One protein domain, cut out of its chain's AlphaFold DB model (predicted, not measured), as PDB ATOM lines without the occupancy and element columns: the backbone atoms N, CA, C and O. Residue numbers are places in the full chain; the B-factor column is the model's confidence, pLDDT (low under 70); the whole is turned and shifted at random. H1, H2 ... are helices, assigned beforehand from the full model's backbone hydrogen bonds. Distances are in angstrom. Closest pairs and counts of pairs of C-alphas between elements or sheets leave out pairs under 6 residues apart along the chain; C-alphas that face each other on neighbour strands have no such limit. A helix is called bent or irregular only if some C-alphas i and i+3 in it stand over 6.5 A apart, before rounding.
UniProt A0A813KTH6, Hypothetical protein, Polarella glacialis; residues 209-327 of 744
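Overview. This is residues 209 to 327 of the 744 residues of the protein "Hypothetical protein" of Polarella glacialis (UniProt A0A813KTH6). A long bent helix, H3, runs along an elongated bundle of helices, with H2 and H4 lying side by side, shifted along their length, and folding back against its two arms. H1 packs on arm H3a, and H5 packs on arm H3b. The printed part has 119 residues with five named helices, H1 to H5 in chain order, and no named strand: all helix. It is compact, with a radius of gyration of the C-alphas of 15.3 A, and spans 51 by 30 by 25 A.

Along the chain. H3, residues 258 to 282, was assigned as one helix by its hydrogen bonds but is bent: C-alphas 268 and 271 are 6.7 A apart. Its arms are H3a, residues 258 to 268, 16.4 A long, and H3b, residues 271 to 282, 16.7 A. H2 is residues 233 to 250, 25.7 A, and H4 residues 292 to 311, 30.3 A. H1 is residues 214 to 224, from C-alpha 214 at (203.780, 187.925, 165.639); H5 is residues 317 to 327, ending at C-alpha 327 at (174.771, 185.509, 167.769).

Arrangement. H3 is the hub, touching four helices, and its arms stand at a steep tilt of 41 degrees. H2 and H3a form a helical hairpin, closest at the C-alphas of Ser 243 and Leu 262, 6.0 A. H3b and H4 form another, closest at the C-alphas of Ala 280 and Ala 298, 4.2 A. H2 and H4 touch at a shallow tilt of 8 degrees, the same way; their closest C-alphas, of Arg 241 and Leu 308, are 5.0 A apart. H1 touches H3a, closest at the C-alphas of Ser 218 and Glu 258, 5.2 A. H5 touches H3b, closest at the C-alphas of Ala 274 and Ile 326, 4.9 A. H1 and H4 are apart. Every O i to N i+4 pair is within hydrogen-bond range in H1, H2, H3b and H5; H3a has 6 of 7 and H4 15 of 16.

Size, cuts and confidence. The C-alphas farthest apart, of Gly 254 and Gly 290, are 52.1 A apart. The printed part has no cut, and no link is long. The mean pLDDT of the printed part is 86.8; residues 253 to 255 and 289 to 294 are under 70.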
ATOM      1  N   SER A 209     201.403 176.529 168.584       83.06
ATOM      2  CA  SER A 209     202.846 176.504 168.809       83.06
ATOM      3  C   SER A 209     203.190 177.047 170.205       83.06
ATOM      4  O   SER A 209     202.614 178.058 170.610       83.06
ATOM      5  N   PRO A 210     204.113 176.436 170.970       77.44
ATOM      6  CA  PRO A 210     204.477 176.923 172.306       77.44
ATOM      7  C   PRO A 210     205.130 178.315 172.284       77.44
ATOM      8  O   PRO A 210     205.055 179.043 173.270       77.44
ATOM      9  N   PHE A 211     205.703 178.707 171.147       86.88
ATOM     10  CA  PHE A 211     206.258 180.032 170.883       86.88
ATOM     11  C   PHE A 211     205.525 180.654 169.693       86.88
ATOM     12  O   PHE A 211     205.105 179.933 168.792       86.88
ATOM     13  N   LEU A 212     205.353 181.972 169.679       90.19
ATOM     14  CA  LEU A 212     204.648 182.671 168.609       90.19
ATOM     15  C   LEU A 212     205.482 183.856 168.127       90.19
ATOM     16  O   LEU A 212     205.800 184.735 168.915       90.19
ATOM     17  N   MET A 213     205.806 183.878 166.836       92.19
ATOM     18  CA  MET A 213     206.309 185.053 166.134       92.19
ATOM     19  C   MET A 213     205.114 185.857 165.605       92.19
ATOM     20  O   MET A 213     204.398 185.356 164.725       92.19
ATOM     21  N   PRO A 214     204.877 187.081 166.104       93.19
ATOM     22  CA  PRO A 214     203.780 187.925 165.639       93.19
ATOM     23  C   PRO A 214     203.797 188.156 164.120       93.19
ATOM     24  O   PRO A 214     202.757 188.096 163.461       93.19
ATOM     25  N   GLU A 215     204.983 188.325 163.536       93.75
ATOM     26  CA  GLU A 215     205.178 188.577 162.110       93.75
ATOM     27  C   GLU A 215     204.795 187.362 161.262       93.75
ATOM     28  O   GLU A 215     204.253 187.513 160.167       93.75
ATOM     29  N   ALA A 216     205.024 186.144 161.767       94.19
ATOM     30  CA  ALA A 216     204.635 184.918 161.073       94.19
ATOM     31  C   ALA A 216     203.110 184.772 161.032       94.19
ATOM     32  O   ALA A 216     202.546 184.426 159.992       94.19
ATOM     33  N   ALA A 217     202.434 185.085 162.142       94.94
ATOM     34  CA  ALA A 217     200.977 185.113 162.193       94.94
ATOM     35  C   ALA A 217     200.395 186.185 161.264       94.94
ATOM     36  O   ALA A 217     199.457 185.898 160.522       94.94
ATOM     37  N   SER A 218     200.996 187.377 161.243       94.69
ATOM     38  CA  SER A 218     200.621 188.454 160.324       94.69
ATOM     39  C   SER A 218     200.818 188.051 158.857       94.69
ATOM     40  O   SER A 218     199.934 188.293 158.042       94.69
ATOM     41  N   ALA A 219     201.935 187.403 158.511       95.19
ATOM     42  CA  ALA A 219     202.225 186.964 157.144       95.19
ATOM     43  C   ALA A 219     201.243 185.886 156.656       95.19
ATOM     44  O   ALA A 219     200.749 185.958 155.530       95.19
ATOM     45  N   VAL A 220     200.916 184.907 157.509       96.06
ATOM     46  CA  VAL A 220     199.909 183.883 157.193       96.06
ATOM     47  C   VAL A 220     198.515 184.504 157.070       96.06
ATOM     48  O   VAL A 220     197.778 184.142 156.154       96.06
ATOM     49  N   ALA A 221     198.162 185.456 157.938       96.19
ATOM     50  CA  ALA A 221     196.882 186.156 157.861       96.19
ATOM     51  C   ALA A 221     196.745 186.967 156.564       96.19
ATOM     52  O   ALA A 221     195.740 186.832 155.867       96.19
ATOM     53  N   ALA A 222     197.784 187.716 156.186       95.38
ATOM     54  CA  ALA A 222     197.822 188.469 154.935       95.38
ATOM     55  C   ALA A 222     197.700 187.552 153.704       95.38
ATOM     56  O   ALA A 222     196.981 187.873 152.762       95.38
ATOM     57  N   ALA A 223     198.342 186.377 153.719       95.75
ATOM     58  CA  ALA A 223     198.234 185.399 152.632       95.75
ATOM     59  C   ALA A 223     196.843 184.737 152.523       95.75
ATOM     60  O   ALA A 223     196.500 184.210 151.462       95.75
ATOM     61  N   LEU A 224     196.058 184.738 153.607       96.19
ATOM     62  CA  LEU A 224     194.691 184.210 153.659       96.19
ATOM     63  C   LEU A 224     193.615 185.242 153.296       96.19
ATOM     64  O   LEU A 224     192.509 184.837 152.923       96.19
ATOM     65  N   SER A 225     193.909 186.541 153.405       94.50
ATOM     66  CA  SER A 225     192.957 187.611 153.077       94.50
ATOM     67  C   SER A 225     192.464 187.474 151.632       94.50
ATOM     68  O   SER A 225     193.223 187.159 150.712       94.50
ATOM     69  N   GLY A 226     191.150 187.617 151.438       92.38
ATOM     70  CA  GLY A 226     190.492 187.430 150.141       92.38
ATOM     71  C   GLY A 226     190.335 185.975 149.672       92.38
ATOM     72  O   GLY A 226     189.701 185.744 148.643       92.38
ATOM     73  N   ARG A 227     190.846 184.981 150.415       95.00
ATOM     74  CA  ARG A 227     190.795 183.549 150.039       95.00
ATOM     75  C   ARG A 227     189.870 182.703 150.905       95.00
ATOM     76  O   ARG A 227     189.747 181.498 150.704       95.00
ATOM     77  N   LEU A 228     189.172 183.322 151.854       94.88
ATOM     78  CA  LEU A 228     188.283 182.625 152.786       94.88
ATOM     79  C   LEU A 228     187.149 181.856 152.093       94.88
ATOM     80  O   LEU A 228     186.727 180.817 152.593       94.88
ATOM     81  N   ALA A 229     186.693 182.321 150.927       92.56
ATOM     82  CA  ALA A 229     185.662 181.648 150.139       92.56
ATOM     83  C   ALA A 229     186.127 180.309 149.525       92.56
ATOM     84  O   ALA A 229     185.289 179.493 149.151       92.56
ATOM     85  N   GLU A 230     187.441 180.063 149.434       92.25
ATOM     86  CA  GLU A 230     188.000 178.772 148.998       92.25
ATOM     87  C   GLU A 230     187.861 177.691 150.083       92.25
ATOM     88  O   GLU A 230     188.000 176.498 149.803       92.25
ATOM     89  N   LEU A 231     187.631 178.093 151.338       92.38
ATOM     90  CA  LEU A 231     187.635 177.188 152.476       92.38
ATOM     91  C   LEU A 231     186.260 176.541 152.680       92.38
ATOM     92  O   LEU A 231     185.242 177.236 152.717       92.38
ATOM     93  N   PRO A 232     186.198 175.217 152.912       88.12
ATOM     94  CA  PRO A 232     184.964 174.596 153.369       88.12
ATOM     95  C   PRO A 232     184.619 175.102 154.779       88.12
ATOM     96  O   PRO A 232     185.513 175.401 155.573       88.12
ATOM     97  N   ALA A 233     183.328 175.125 155.130       84.31
ATOM     98  CA  ALA A 233     182.858 175.666 156.411       84.31
ATOM     99  C   ALA A 233     183.643 175.155 157.643       84.31
ATOM    100  O   ALA A 233     184.035 175.982 158.465       84.31
ATOM    101  N   PRO A 234     183.976 173.851 157.786       82.19
ATOM    102  CA  PRO A 234     184.783 173.385 158.917       82.19
ATOM    103  C   PRO A 234     186.172 174.033 159.004       82.19
ATOM    104  O   PRO A 234     186.616 174.355 160.102       82.19
ATOM    105  N   ALA A 235     186.840 174.247 157.866       86.81
ATOM    106  CA  ALA A 235     188.149 174.899 157.828       86.81
ATOM    107  C   ALA A 235     188.034 176.390 158.167       86.81
ATOM    108  O   ALA A 235     188.880 176.921 158.878       86.81
ATOM    109  N   LEU A 236     186.952 177.049 157.741       91.50
ATOM    110  CA  LEU A 236     186.672 178.433 158.115       91.50
ATOM    111  C   LEU A 236     186.499 178.590 159.640       91.50
ATOM    112  O   LEU A 236     187.038 179.530 160.225       91.50
ATOM    113  N   TRP A 237     185.804 177.654 160.299       89.19
ATOM    114  CA  TRP A 237     185.674 177.637 161.764       89.19
ATOM    115  C   TRP A 237     187.015 177.406 162.467       89.19
ATOM    116  O   TRP A 237     187.328 178.111 163.428       89.19
ATOM    117  N   ASP A 238     187.818 176.450 161.989       86.31
ATOM    118  CA  ASP A 238     189.145 176.173 162.551       86.31
ATOM    119  C   ASP A 238     190.093 177.374 162.373       86.31
ATOM    120  O   ASP A 238     190.791 177.744 163.319       86.31
ATOM    121  N   LEU A 239     190.062 178.040 161.214       93.62
ATOM    122  CA  LEU A 239     190.832 179.256 160.949       93.62
ATOM    123  C   LEU A 239     190.401 180.421 161.843       93.62
ATOM    124  O   LEU A 239     191.246 181.116 162.406       93.62
ATOM    125  N   SER A 240     189.096 180.642 161.990       94.06
ATOM    126  CA  SER A 240     188.568 181.745 162.802       94.06
ATOM    127  C   SER A 240     188.928 181.560 164.272       94.06
ATOM    128  O   SER A 240     189.354 182.504 164.937       94.06
ATOM    129  N   ARG A 241     188.847 180.317 164.762       91.12
ATOM    130  CA  ARG A 241     189.319 179.947 166.097       91.12
ATOM    131  C   ARG A 241     190.823 180.180 166.241       91.12
ATOM    132  O   ARG A 241     191.231 180.812 167.207       91.12
ATOM    133  N   ALA A 242     191.634 179.699 165.299       91.69
ATOM    134  CA  ALA A 242     193.083 179.897 165.333       91.69
ATOM    135  C   ALA A 242     193.447 181.389 165.342       91.69
ATOM    136  O   ALA A 242     194.290 181.815 166.123       91.69
ATOM    137  N   SER A 243     192.755 182.199 164.540       94.00
ATOM    138  CA  SER A 243     192.944 183.651 164.486       94.00
ATOM    139  C   SER A 243     192.589 184.318 165.818       94.00
ATOM    140  O   SER A 243     193.330 185.176 166.293       94.00
ATOM    141  N   ALA A 244     191.501 183.890 166.465       90.94
ATOM    142  CA  ALA A 244     191.123 184.356 167.796       90.94
ATOM    143  C   ALA A 244     192.152 183.955 168.873       90.94
ATOM    144  O   ALA A 244     192.512 184.782 169.710       90.94
ATOM    145  N   GLU A 245     192.669 182.720 168.830       90.19
ATOM    146  CA  GLU A 245     193.700 182.228 169.758       90.19
ATOM    147  C   GLU A 245     195.008 183.016 169.588       90.19
ATOM    148  O   GLU A 245     195.619 183.432 170.573       90.19
ATOM    149  N   LEU A 246     195.406 183.289 168.342       92.62
ATOM    150  CA  LEU A 246     196.562 184.126 168.016       92.62
ATOM    151  C   LEU A 246     196.381 185.558 168.534       92.62
ATOM    152  O   LEU A 246     197.270 186.081 169.201       92.62
ATOM    153  N   LEU A 247     195.217 186.176 168.305       91.50
ATOM    154  CA  LEU A 247     194.912 187.515 168.817       91.50
ATOM    155  C   LEU A 247     194.967 187.579 170.347       91.50
ATOM    156  O   LEU A 247     195.522 188.533 170.887       91.50
ATOM    157  N   ALA A 248     194.417 186.577 171.040       88.00
ATOM    158  CA  ALA A 248     194.431 186.513 172.499       88.00
ATOM    159  C   ALA A 248     195.861 186.406 173.056       88.00
ATOM    160  O   ALA A 248     196.180 187.054 174.052       88.00
ATOM    161  N   ARG A 249     196.733 185.638 172.391       88.25
ATOM    162  CA  ARG A 249     198.146 185.496 172.776       88.25
ATOM    163  C   ARG A 249     198.947 186.774 172.532       88.25
ATOM    164  O   ARG A 249     199.694 187.187 173.410       88.25
ATOM    165  N   LEU A 250     198.743 187.430 171.389       89.12
ATOM    166  CA  LEU A 250     199.465 188.656 171.026       89.12
ATOM    167  C   LEU A 250     199.024 189.883 171.841       89.12
ATOM    168  O   LEU A 250     199.796 190.826 172.000       89.12
ATOM    169  N   HIS A 251     197.806 189.890 172.397       81.56
ATOM    170  CA  HIS A 251     197.300 191.021 173.190       81.56
ATOM    171  C   HIS A 251     198.139 191.313 174.447       81.56
ATOM    172  O   HIS A 251     198.166 192.451 174.906       81.56
ATOM    173  N   GLY A 252     198.828 190.307 174.999       71.62
ATOM    174  CA  GLY A 252     199.678 190.459 176.182       71.62
ATOM    175  C   GLY A 252     201.081 191.012 175.907       71.62
ATOM    176  O   GLY A 252     201.754 191.415 176.850       71.62
ATOM    177  N   GLU A 253     201.529 191.047 174.646       66.12
ATOM    178  CA  GLU A 253     202.944 191.261 174.287       66.12
ATOM    179  C   GLU A 253     203.229 192.621 173.612       66.12
ATOM    180  O   GLU A 253     204.328 192.846 173.115       66.12
ATOM    181  N   GLY A 254     202.278 193.568 173.627       64.06
ATOM    182  CA  GLY A 254     202.479 194.923 173.074       64.06
ATOM    183  C   GLY A 254     202.104 195.077 171.592       64.06
ATOM    184  O   GLY A 254     202.722 195.848 170.859       64.06
ATOM    185  N   ALA A 255     201.083 194.352 171.135       56.28
ATOM    186  CA  ALA A 255     200.752 194.224 169.722       56.28
ATOM    187  C   ALA A 255     200.068 195.453 169.082       56.28
ATOM    188  O   ALA A 255     198.874 195.695 169.272       56.28
ATOM    189  N   GLY A 256     200.809 196.167 168.228       70.56
ATOM    190  CA  GLY A 256     200.297 197.247 167.376       70.56
ATOM    191  C   GLY A 256     199.835 196.764 165.995       70.56
ATOM    192  O   GLY A 256     198.647 196.525 165.774       70.56
ATOM    193  N   ALA A 257     200.773 196.630 165.053       74.62
ATOM    194  CA  ALA A 257     200.474 196.392 163.636       74.62
ATOM    195  C   ALA A 257     200.185 194.919 163.289       74.62
ATOM    196  O   ALA A 257     199.275 194.649 162.513       74.62
ATOM    197  N   GLU A 258     200.882 193.954 163.900       80.81
ATOM    198  CA  GLU A 258     200.758 192.522 163.547       80.81
ATOM    199  C   GLU A 258     199.378 191.935 163.874       80.81
ATOM    200  O   GLU A 258     198.921 190.973 163.259       80.81
ATOM    201  N   THR A 259     198.664 192.539 164.825       87.94
ATOM    202  CA  THR A 259     197.289 192.137 165.145       87.94
ATOM    203  C   THR A 259     196.255 192.751 164.206       87.94
ATOM    204  O   THR A 259     195.107 192.315 164.224       87.94
ATOM    205  N   ALA A 260     196.615 193.742 163.379       91.38
ATOM    206  CA  ALA A 260     195.690 194.356 162.430       91.38
ATOM    207  C   ALA A 260     195.268 193.365 161.336       91.38
ATOM    208  O   ALA A 260     194.071 193.227 161.099       91.38
ATOM    209  N   GLU A 261     196.212 192.613 160.762       93.88
ATOM    210  CA  GLU A 261     195.925 191.611 159.722       93.88
ATOM    211  C   GLU A 261     195.049 190.470 160.247       93.88
ATOM    212  O   GLU A 261     194.069 190.078 159.619       93.88
ATOM    213  N   LEU A 262     195.328 189.977 161.457       93.12
ATOM    214  CA  LEU A 262     194.496 188.954 162.099       93.12
ATOM    215  C   LEU A 262     193.077 189.465 162.400       93.12
ATOM    216  O   LEU A 262     192.108 188.725 162.231       93.12
ATOM    217  N   ARG A 263     192.934 190.726 162.836       92.94
ATOM    218  CA  ARG A 263     191.614 191.353 163.034       92.94
ATOM    219  C   ARG A 263     190.879 191.537 161.708       92.94
ATOM    220  O   ARG A 263     189.676 191.293 161.672       92.94
ATOM    221  N   ALA A 264     191.578 191.946 160.650       93.62
ATOM    222  CA  ALA A 264     191.010 192.106 159.314       93.62
ATOM    223  C   ALA A 264     190.513 190.762 158.768       93.62
ATOM    224  O   ALA A 264     189.346 190.653 158.401       93.62
ATOM    225  N   LEU A 265     191.342 189.715 158.849       95.12
ATOM    226  CA  LEU A 265     190.981 188.358 158.444       95.12
ATOM    227  C   LEU A 265     189.760 187.832 159.207       95.12
ATOM    228  O   LEU A 265     188.842 187.269 158.612       95.12
ATOM    229  N   LEU A 266     189.721 188.031 160.528       94.00
ATOM    230  CA  LEU A 266     188.562 187.656 161.333       94.00
ATOM    231  C   LEU A 266     187.317 188.459 160.921       94.00
ATOM    232  O   LEU A 266     186.234 187.889 160.816       94.00
ATOM    233  N   GLY A 267     187.470 189.756 160.640       93.62
ATOM    234  CA  GLY A 267     186.409 190.614 160.114       93.62
ATOM    235  C   GLY A 267     185.847 190.126 158.777       93.62
ATOM    236  O   GLY A 267     184.632 190.121 158.601       93.62
ATOM    237  N   GLU A 268     186.703 189.650 157.868       95.19
ATOM    238  CA  GLU A 268     186.295 189.013 156.606       95.19
ATOM    239  C   GLU A 268     185.593 187.661 156.832       95.19
ATOM    240  O   GLU A 268     184.667 187.307 156.100       95.19
ATOM    241  N   ALA A 269     186.010 186.898 157.848       95.06
ATOM    242  CA  ALA A 269     185.443 185.585 158.151       95.06
ATOM    243  C   ALA A 269     184.041 185.667 158.774       95.06
ATOM    244  O   ALA A 269     183.201 184.807 158.499       95.06
ATOM    245  N   LEU A 270     183.761 186.686 159.595       94.12
ATOM    246  CA  LEU A 270     182.513 186.794 160.365       94.12
ATOM    247  C   LEU A 270     181.231 186.702 159.508       94.12
ATOM    248  O   LEU A 270     180.363 185.904 159.870       94.12
ATOM    249  N   PRO A 271     181.084 187.400 158.363       94.69
ATOM    250  CA  PRO A 271     179.905 187.255 157.504       94.69
ATOM    251  C   PRO A 271     179.719 185.836 156.947       94.69
ATOM    252  O   PRO A 271     178.596 185.338 156.860       94.69
ATOM    253  N   LEU A 272     180.817 185.156 156.599       95.00
ATOM    254  CA  LEU A 272     180.785 183.783 156.087       95.00
ATOM    255  C   LEU A 272     180.379 182.791 157.189       95.00
ATOM    256  O   LEU A 272     179.568 181.890 156.961       95.00
ATOM    257  N   LEU A 273     180.890 182.995 158.405       94.75
ATOM    258  CA  LEU A 273     180.480 182.239 159.588       94.75
ATOM    259  C   LEU A 273     179.007 182.485 159.940       94.75
ATOM    260  O   LEU A 273     178.309 181.542 160.315       94.75
ATOM    261  N   ALA A 274     178.516 183.721 159.794       94.44
ATOM    262  CA  ALA A 274     177.116 184.069 160.024       94.44
ATOM    263  C   ALA A 274     176.192 183.296 159.071       94.44
ATOM    264  O   ALA A 274     175.254 182.638 159.523       94.44
ATOM    265  N   ALA A 275     176.512 183.287 157.772       94.06
ATOM    266  CA  ALA A 275     175.767 182.530 156.767       94.06
ATOM    267  C   ALA A 275     175.808 181.013 157.031       94.06
ATOM    268  O   ALA A 275     174.780 180.334 156.957       94.06
ATOM    269  N   SER A 276     176.980 180.474 157.402       93.44
ATOM    270  CA  SER A 276     177.131 179.062 157.782       93.44
ATOM    271  C   SER A 276     176.295 178.705 159.017       93.44
ATOM    272  O   SER A 276     175.635 177.666 159.028       93.44
ATOM    273  N   THR A 277     176.270 179.581 160.025       93.75
ATOM    274  CA  THR A 277     175.478 179.414 161.255       93.75
ATOM    275  C   THR A 277     173.984 179.424 160.956       93.75
ATOM    276  O   THR A 277     173.260 178.543 161.417       93.75
ATOM    277  N   GLN A 278     173.519 180.369 160.139       94.25
ATOM    278  CA  GLN A 278     172.114 180.459 159.753       94.25
ATOM    279  C   GLN A 278     171.659 179.203 158.995       94.25
ATOM    280  O   GLN A 278     170.620 178.631 159.321       94.25
ATOM    281  N   SER A 279     172.456 178.731 158.030       91.62
ATOM    282  CA  SER A 279     172.176 177.494 157.288       91.62
ATOM    283  C   SER A 279     172.097 176.273 158.216       91.62
ATOM    284  O   SER A 279     171.155 175.482 158.141       91.62
ATOM    285  N   ALA A 280     173.038 176.163 159.160       90.56
ATOM    286  CA  ALA A 280     173.037 175.116 160.178       90.56
ATOM    287  C   ALA A 280     171.777 175.149 161.060       90.56
ATOM    288  O   ALA A 280     171.192 174.104 161.328       90.56
ATOM    289  N   LEU A 281     171.338 176.332 161.494       90.88
ATOM    290  CA  LEU A 281     170.143 176.476 162.328       90.88
ATOM    291  C   LEU A 281     168.857 176.147 161.567       90.88
ATOM    292  O   LEU A 281     167.986 175.478 162.114       90.88
ATOM    293  N   LEU A 282     168.760 176.531 160.291       90.69
ATOM    294  CA  LEU A 282     167.635 176.136 159.438       90.69
ATOM    295  C   LEU A 282     167.548 174.614 159.274       90.69
ATOM    296  O   LEU A 282     166.451 174.061 159.260       90.69
ATOM    297  N   ALA A 283     168.689 173.920 159.214       88.56
ATOM    298  CA  ALA A 283     168.733 172.459 159.164       88.56
ATOM    299  C   ALA A 283     168.318 171.778 160.486       88.56
ATOM    300  O   ALA A 283     168.049 170.575 160.487       88.56
ATOM    301  N   LEU A 284     168.277 172.517 161.602       86.38
ATOM    302  CA  LEU A 284     167.808 172.027 162.903       86.38
ATOM    303  C   LEU A 284     166.322 172.290 163.155       86.38
ATOM    304  O   LEU A 284     165.791 171.721 164.101       86.38
ATOM    305  N   ALA A 285     165.663 173.107 162.330       86.25
ATOM    306  CA  ALA A 285     164.276 173.498 162.546       86.25
ATOM    307  C   ALA A 285     163.292 172.302 162.473       86.25
ATOM    308  O   ALA A 285     163.515 171.351 161.704       86.25
ATOM    309  N   PRO A 286     162.157 172.362 163.202       77.75
ATOM    310  CA  PRO A 286     161.114 171.344 163.161       77.75
ATOM    311  C   PRO A 286     160.644 171.076 161.737       77.75
ATOM    312  O   PRO A 286     160.316 171.996 160.991       77.75
ATOM    313  N   GLY A 287     160.562 169.801 161.360       77.25
ATOM    314  CA  GLY A 287     160.069 169.396 160.040       77.25
ATOM    315  C   GLY A 287     161.153 169.184 158.978       77.25
ATOM    316  O   GLY A 287     160.850 168.615 157.933       77.25
ATOM    317  N   ALA A 288     162.427 169.483 159.258       73.25
ATOM    318  CA  ALA A 288     163.558 169.132 158.383       73.25
ATOM    319  C   ALA A 288     163.939 167.625 158.414       73.25
ATOM    320  O   ALA A 288     164.987 167.219 157.904       73.25
ATOM    321  N   ALA A 289     163.079 166.778 158.996       54.78
ATOM    322  CA  ALA A 289     163.322 165.402 159.454       54.78
ATOM    323  C   ALA A 289     163.688 164.358 158.370       54.78
ATOM    324  O   ALA A 289     163.820 163.175 158.678       54.78
ATOM    325  N   GLY A 290     163.885 164.758 157.114       61.31
ATOM    326  CA  GLY A 290     164.233 163.853 156.016       61.31
ATOM    327  C   GLY A 290     165.729 163.558 155.849       61.31
ATOM    328  O   GLY A 290     166.070 162.616 155.139       61.31
ATOM    329  N   SER A 291     166.636 164.325 156.471       57.69
ATOM    330  CA  SER A 291     168.085 164.152 156.264       57.69
ATOM    331  C   SER A 291     168.844 163.922 157.575       57.69
ATOM    332  O   SER A 291     169.161 164.839 158.329       57.69
ATOM    333  N   SER A 292     169.206 162.667 157.845       57.62
ATOM    334  CA  SER A 292     170.083 162.304 158.971       57.62
ATOM    335  C   SER A 292     171.463 162.987 158.907       57.62
ATOM    336  O   SER A 292     172.139 163.113 159.929       57.62
ATOM    337  N   GLY A 293     171.871 163.473 157.727       60.28
ATOM    338  CA  GLY A 293     173.105 164.234 157.518       60.28
ATOM    339  C   GLY A 293     173.066 165.678 158.036       60.28
ATOM    340  O   GLY A 293     174.051 166.122 158.628       60.28
ATOM    341  N   GLY A 294     171.937 166.387 157.892       64.25
ATOM    342  CA  GLY A 294     171.838 167.822 158.207       64.25
ATOM    343  C   GLY A 294     172.058 168.139 159.688       64.25
ATOM    344  O   GLY A 294     172.773 169.078 160.036       64.25
ATOM    345  N   SER A 295     171.556 167.282 160.584       75.00
ATOM    346  CA  SER A 295     171.760 167.468 162.026       75.00
ATOM    347  C   SER A 295     173.227 167.315 162.436       75.00
ATOM    348  O   SER A 295     173.671 167.986 163.365       75.00
ATOM    349  N   ALA A 296     174.004 166.451 161.775       77.81
ATOM    350  CA  ALA A 296     175.399 166.247 162.145       77.81
ATOM    351  C   ALA A 296     176.241 167.487 161.828       77.81
ATOM    352  O   ALA A 296     177.029 167.907 162.676       77.81
ATOM    353  N   GLU A 297     176.071 168.056 160.637       79.44
ATOM    354  CA  GLU A 297     176.772 169.260 160.192       79.44
ATOM    355  C   GLU A 297     176.385 170.481 161.025       79.44
ATOM    356  O   GLU A 297     177.270 171.177 161.519       79.44
ATOM    357  N   ALA A 298     175.091 170.673 161.291       83.44
ATOM    358  CA  ALA A 298     174.628 171.789 162.104       83.44
ATOM    359  C   ALA A 298     175.249 171.794 163.506       83.44
ATOM    360  O   ALA A 298     175.717 172.825 163.986       83.44
ATOM    361  N   VAL A 299     175.343 170.620 164.139       81.50
ATOM    362  CA  VAL A 299     176.007 170.527 165.440       81.50
ATOM    363  C   VAL A 299     177.498 170.863 165.315       81.50
ATOM    364  O   VAL A 299     178.009 171.545 166.188       81.50
ATOM    365  N   LEU A 300     178.198 170.470 164.238       79.50
ATOM    366  CA  LEU A 300     179.613 170.843 164.045       79.50
ATOM    367  C   LEU A 300     179.821 172.354 163.967       79.50
ATOM    368  O   LEU A 300     180.784 172.865 164.539       79.50
ATOM    369  N   VAL A 301     178.929 173.039 163.255       86.62
ATOM    370  CA  VAL A 301     178.937 174.497 163.121       86.62
ATOM    371  C   VAL A 301     178.737 175.145 164.490       86.62
ATOM    372  O   VAL A 301     179.556 175.964 164.900       86.62
ATOM    373  N   LEU A 302     177.742 174.695 165.260       86.44
ATOM    374  CA  LEU A 302     177.495 175.189 166.621       86.44
ATOM    375  C   LEU A 302     178.651 174.882 167.585       86.44
ATOM    376  O   LEU A 302     179.023 175.739 168.382       86.44
ATOM    377  N   SER A 303     179.290 173.712 167.480       82.56
ATOM    378  CA  SER A 303     180.518 173.397 168.226       82.56
ATOM    379  C   SER A 303     181.668 174.336 167.860       82.56
ATOM    380  O   SER A 303     182.492 174.683 168.707       82.56
ATOM    381  N   GLY A 304     181.800 174.682 166.576       83.81
ATOM    382  CA  GLY A 304     182.778 175.652 166.086       83.81
ATOM    383  C   GLY A 304     182.535 177.024 166.704       83.81
ATOM    384  O   GLY A 304     183.451 177.600 167.286       83.81
ATOM    385  N   LEU A 305     181.281 177.471 166.672       89.44
ATOM    386  CA  LEU A 305     180.834 178.741 167.226       89.44
ATOM    387  C   LEU A 305     181.039 178.830 168.745       89.44
ATOM    388  O   LEU A 305     181.594 179.814 169.223       89.44
ATOM    389  N   ALA A 306     180.681 177.787 169.501       86.75
ATOM    390  CA  ALA A 306     180.889 177.735 170.951       86.75
ATOM    391  C   ALA A 306     182.378 177.786 171.321       86.75
ATOM    392  O   ALA A 306     182.772 178.495 172.246       86.75
ATOM    393  N   ARG A 307     183.233 177.085 170.563       84.62
ATOM    394  CA  ARG A 307     184.689 177.131 170.766       84.62
ATOM    395  C   ARG A 307     185.273 178.492 170.410       84.62
ATOM    396  O   ARG A 307     186.136 178.967 171.133       84.62
ATOM    397  N   LEU A 308     184.800 179.119 169.335       88.62
ATOM    398  CA  LEU A 308     185.209 180.470 168.960       88.62
ATOM    399  C   LEU A 308     184.825 181.486 170.049       88.62
ATOM    400  O   LEU A 308     185.667 182.273 170.471       88.62
ATOM    401  N   ALA A 309     183.592 181.415 170.559       88.00
ATOM    402  CA  ALA A 309     183.114 182.246 171.662       88.00
ATOM    403  C   ALA A 309     183.956 182.077 172.937       88.00
ATOM    404  O   ALA A 309     184.272 183.061 173.596       88.00
ATOM    405  N   ALA A 310     184.363 180.845 173.261       83.94
ATOM    406  CA  ALA A 310     185.179 180.554 174.440       83.94
ATOM    407  C   ALA A 310     186.616 181.105 174.362       83.94
ATOM    408  O   ALA A 310     187.255 181.272 175.398       83.94
ATOM    409  N   VAL A 311     187.134 181.360 173.155       86.44
ATOM    410  CA  VAL A 311     188.487 181.906 172.957       86.44
ATOM    411  C   VAL A 311     188.521 183.420 173.164       86.44
ATOM    412  O   VAL A 311     189.533 183.948 173.624       86.44
ATOM    413  N   PHE A 312     187.439 184.132 172.844       84.81
ATOM    414  CA  PHE A 312     187.415 185.579 173.010       84.81
ATOM    415  C   PHE A 312     187.238 185.978 174.481       84.81
ATOM    416  O   PHE A 312     186.294 185.529 175.134       84.81
ATOM    417  N   PRO A 313     188.076 186.893 175.006       82.94
ATOM    418  CA  PRO A 313     187.763 187.578 176.251       82.94
ATOM    419  C   PRO A 313     186.397 188.277 176.123       82.94
ATOM    420  O   PRO A 313     186.162 188.904 175.082       82.94
ATOM    421  N   PRO A 314     185.518 188.220 177.144       79.00
ATOM    422  CA  PRO A 314     184.170 188.795 177.072       79.00
ATOM    423  C   PRO A 314     184.150 190.277 176.678       79.00
ATOM    424  O   PRO A 314     183.247 190.718 175.980       79.00
ATOM    425  N   GLU A 315     185.177 191.027 177.080       81.50
ATOM    426  CA  GLU A 315     185.311 192.471 176.841       81.50
ATOM    427  C   GLU A 315     186.031 192.811 175.521       81.50
ATOM    428  O   GLU A 315     186.284 193.975 175.218       81.50
ATOM    429  N   SER A 316     186.414 191.809 174.724       85.44
ATOM    430  CA  SER A 316     187.163 192.040 173.486       85.44
ATOM    431  C   SER A 316     186.262 192.500 172.335       85.44
ATOM    432  O   SER A 316     185.131 192.042 172.178       85.44
ATOM    433  N   ALA A 317     186.807 193.325 171.434       87.25
ATOM    434  CA  ALA A 317     186.116 193.715 170.199       87.25
ATOM    435  C   ALA A 317     185.714 192.504 169.330       87.25
ATOM    436  O   ALA A 317     184.719 192.561 168.613       87.25
ATOM    437  N   GLY A 318     186.468 191.399 169.411       88.06
ATOM    438  CA  GLY A 318     186.141 190.143 168.734       88.06
ATOM    439  C   GLY A 318     184.899 189.459 169.311       88.06
ATOM    440  O   GLY A 318     184.032 189.050 168.539       88.06
ATOM    441  N   ALA A 319     184.769 189.396 170.644       88.38
ATOM    442  CA  ALA A 319     183.551 188.904 171.299       88.38
ATOM    443  C   ALA A 319     182.332 189.752 170.916       88.38
ATOM    444  O   ALA A 319     181.283 189.206 170.579       88.38
ATOM    445  N   GLU A 320     182.488 191.077 170.898       90.56
ATOM    446  CA  GLU A 320     181.403 191.993 170.544       90.56
ATOM    447  C   GLU A 320     180.991 191.867 169.070       90.56
ATOM    448  O   GLU A 320     179.803 191.799 168.752       90.56
ATOM    449  N   ALA A 321     181.956 191.752 168.153       91.25
ATOM    450  CA  ALA A 321     181.673 191.523 166.739       91.25
ATOM    451  C   ALA A 321     180.984 190.167 166.506       91.25
ATOM    452  O   ALA A 321     180.011 190.097 165.756       91.25
ATOM    453  N   LEU A 322     181.433 189.108 167.191       93.94
ATOM    454  CA  LEU A 322     180.785 187.794 167.172       93.94
ATOM    455  C   LEU A 322     179.332 187.881 167.662       93.94
ATOM    456  O   LEU A 322     178.424 187.318 167.042       93.94
ATOM    457  N   ARG A 323     179.109 188.619 168.753       93.81
ATOM    458  CA  ARG A 323     177.789 188.844 169.339       93.81
ATOM    459  C   ARG A 323     176.856 189.561 168.368       93.81
ATOM    460  O   ARG A 323     175.783 189.039 168.080       93.81
ATOM    461  N   ILE A 324     177.270 190.712 167.840       94.00
ATOM    462  CA  ILE A 324     176.443 191.555 166.963       94.00
ATOM    463  C   ILE A 324     176.199 190.891 165.602       94.00
ATOM    464  O   ILE A 324     175.081 190.922 165.095       94.00
ATOM    465  N   GLN A 325     177.230 190.309 164.985       95.12
ATOM    466  CA  GLN A 325     177.138 189.843 163.596       95.12
ATOM    467  C   GLN A 325     176.602 188.416 163.467       95.12
ATOM    468  O   GLN A 325     175.989 188.091 162.451       95.12
ATOM    469  N   ILE A 326     176.824 187.557 164.470       95.75
ATOM    470  CA  ILE A 326     176.449 186.138 164.397       95.75
ATOM    471  C   ILE A 326     175.382 185.798 165.428       95.75
ATOM    472  O   ILE A 326     174.326 185.288 165.060       95.75
ATOM    473  N   LEU A 327     175.624 186.059 166.712       95.31
ATOM    474  CA  LEU A 327     174.771 185.509 167.769       95.31
ATOM    475  C   LEU A 327     173.420 186.215 167.876       95.31
ATOM    476  O   LEU A 327     172.396 185.541 167.898       95.31
TER     477      LEU A 327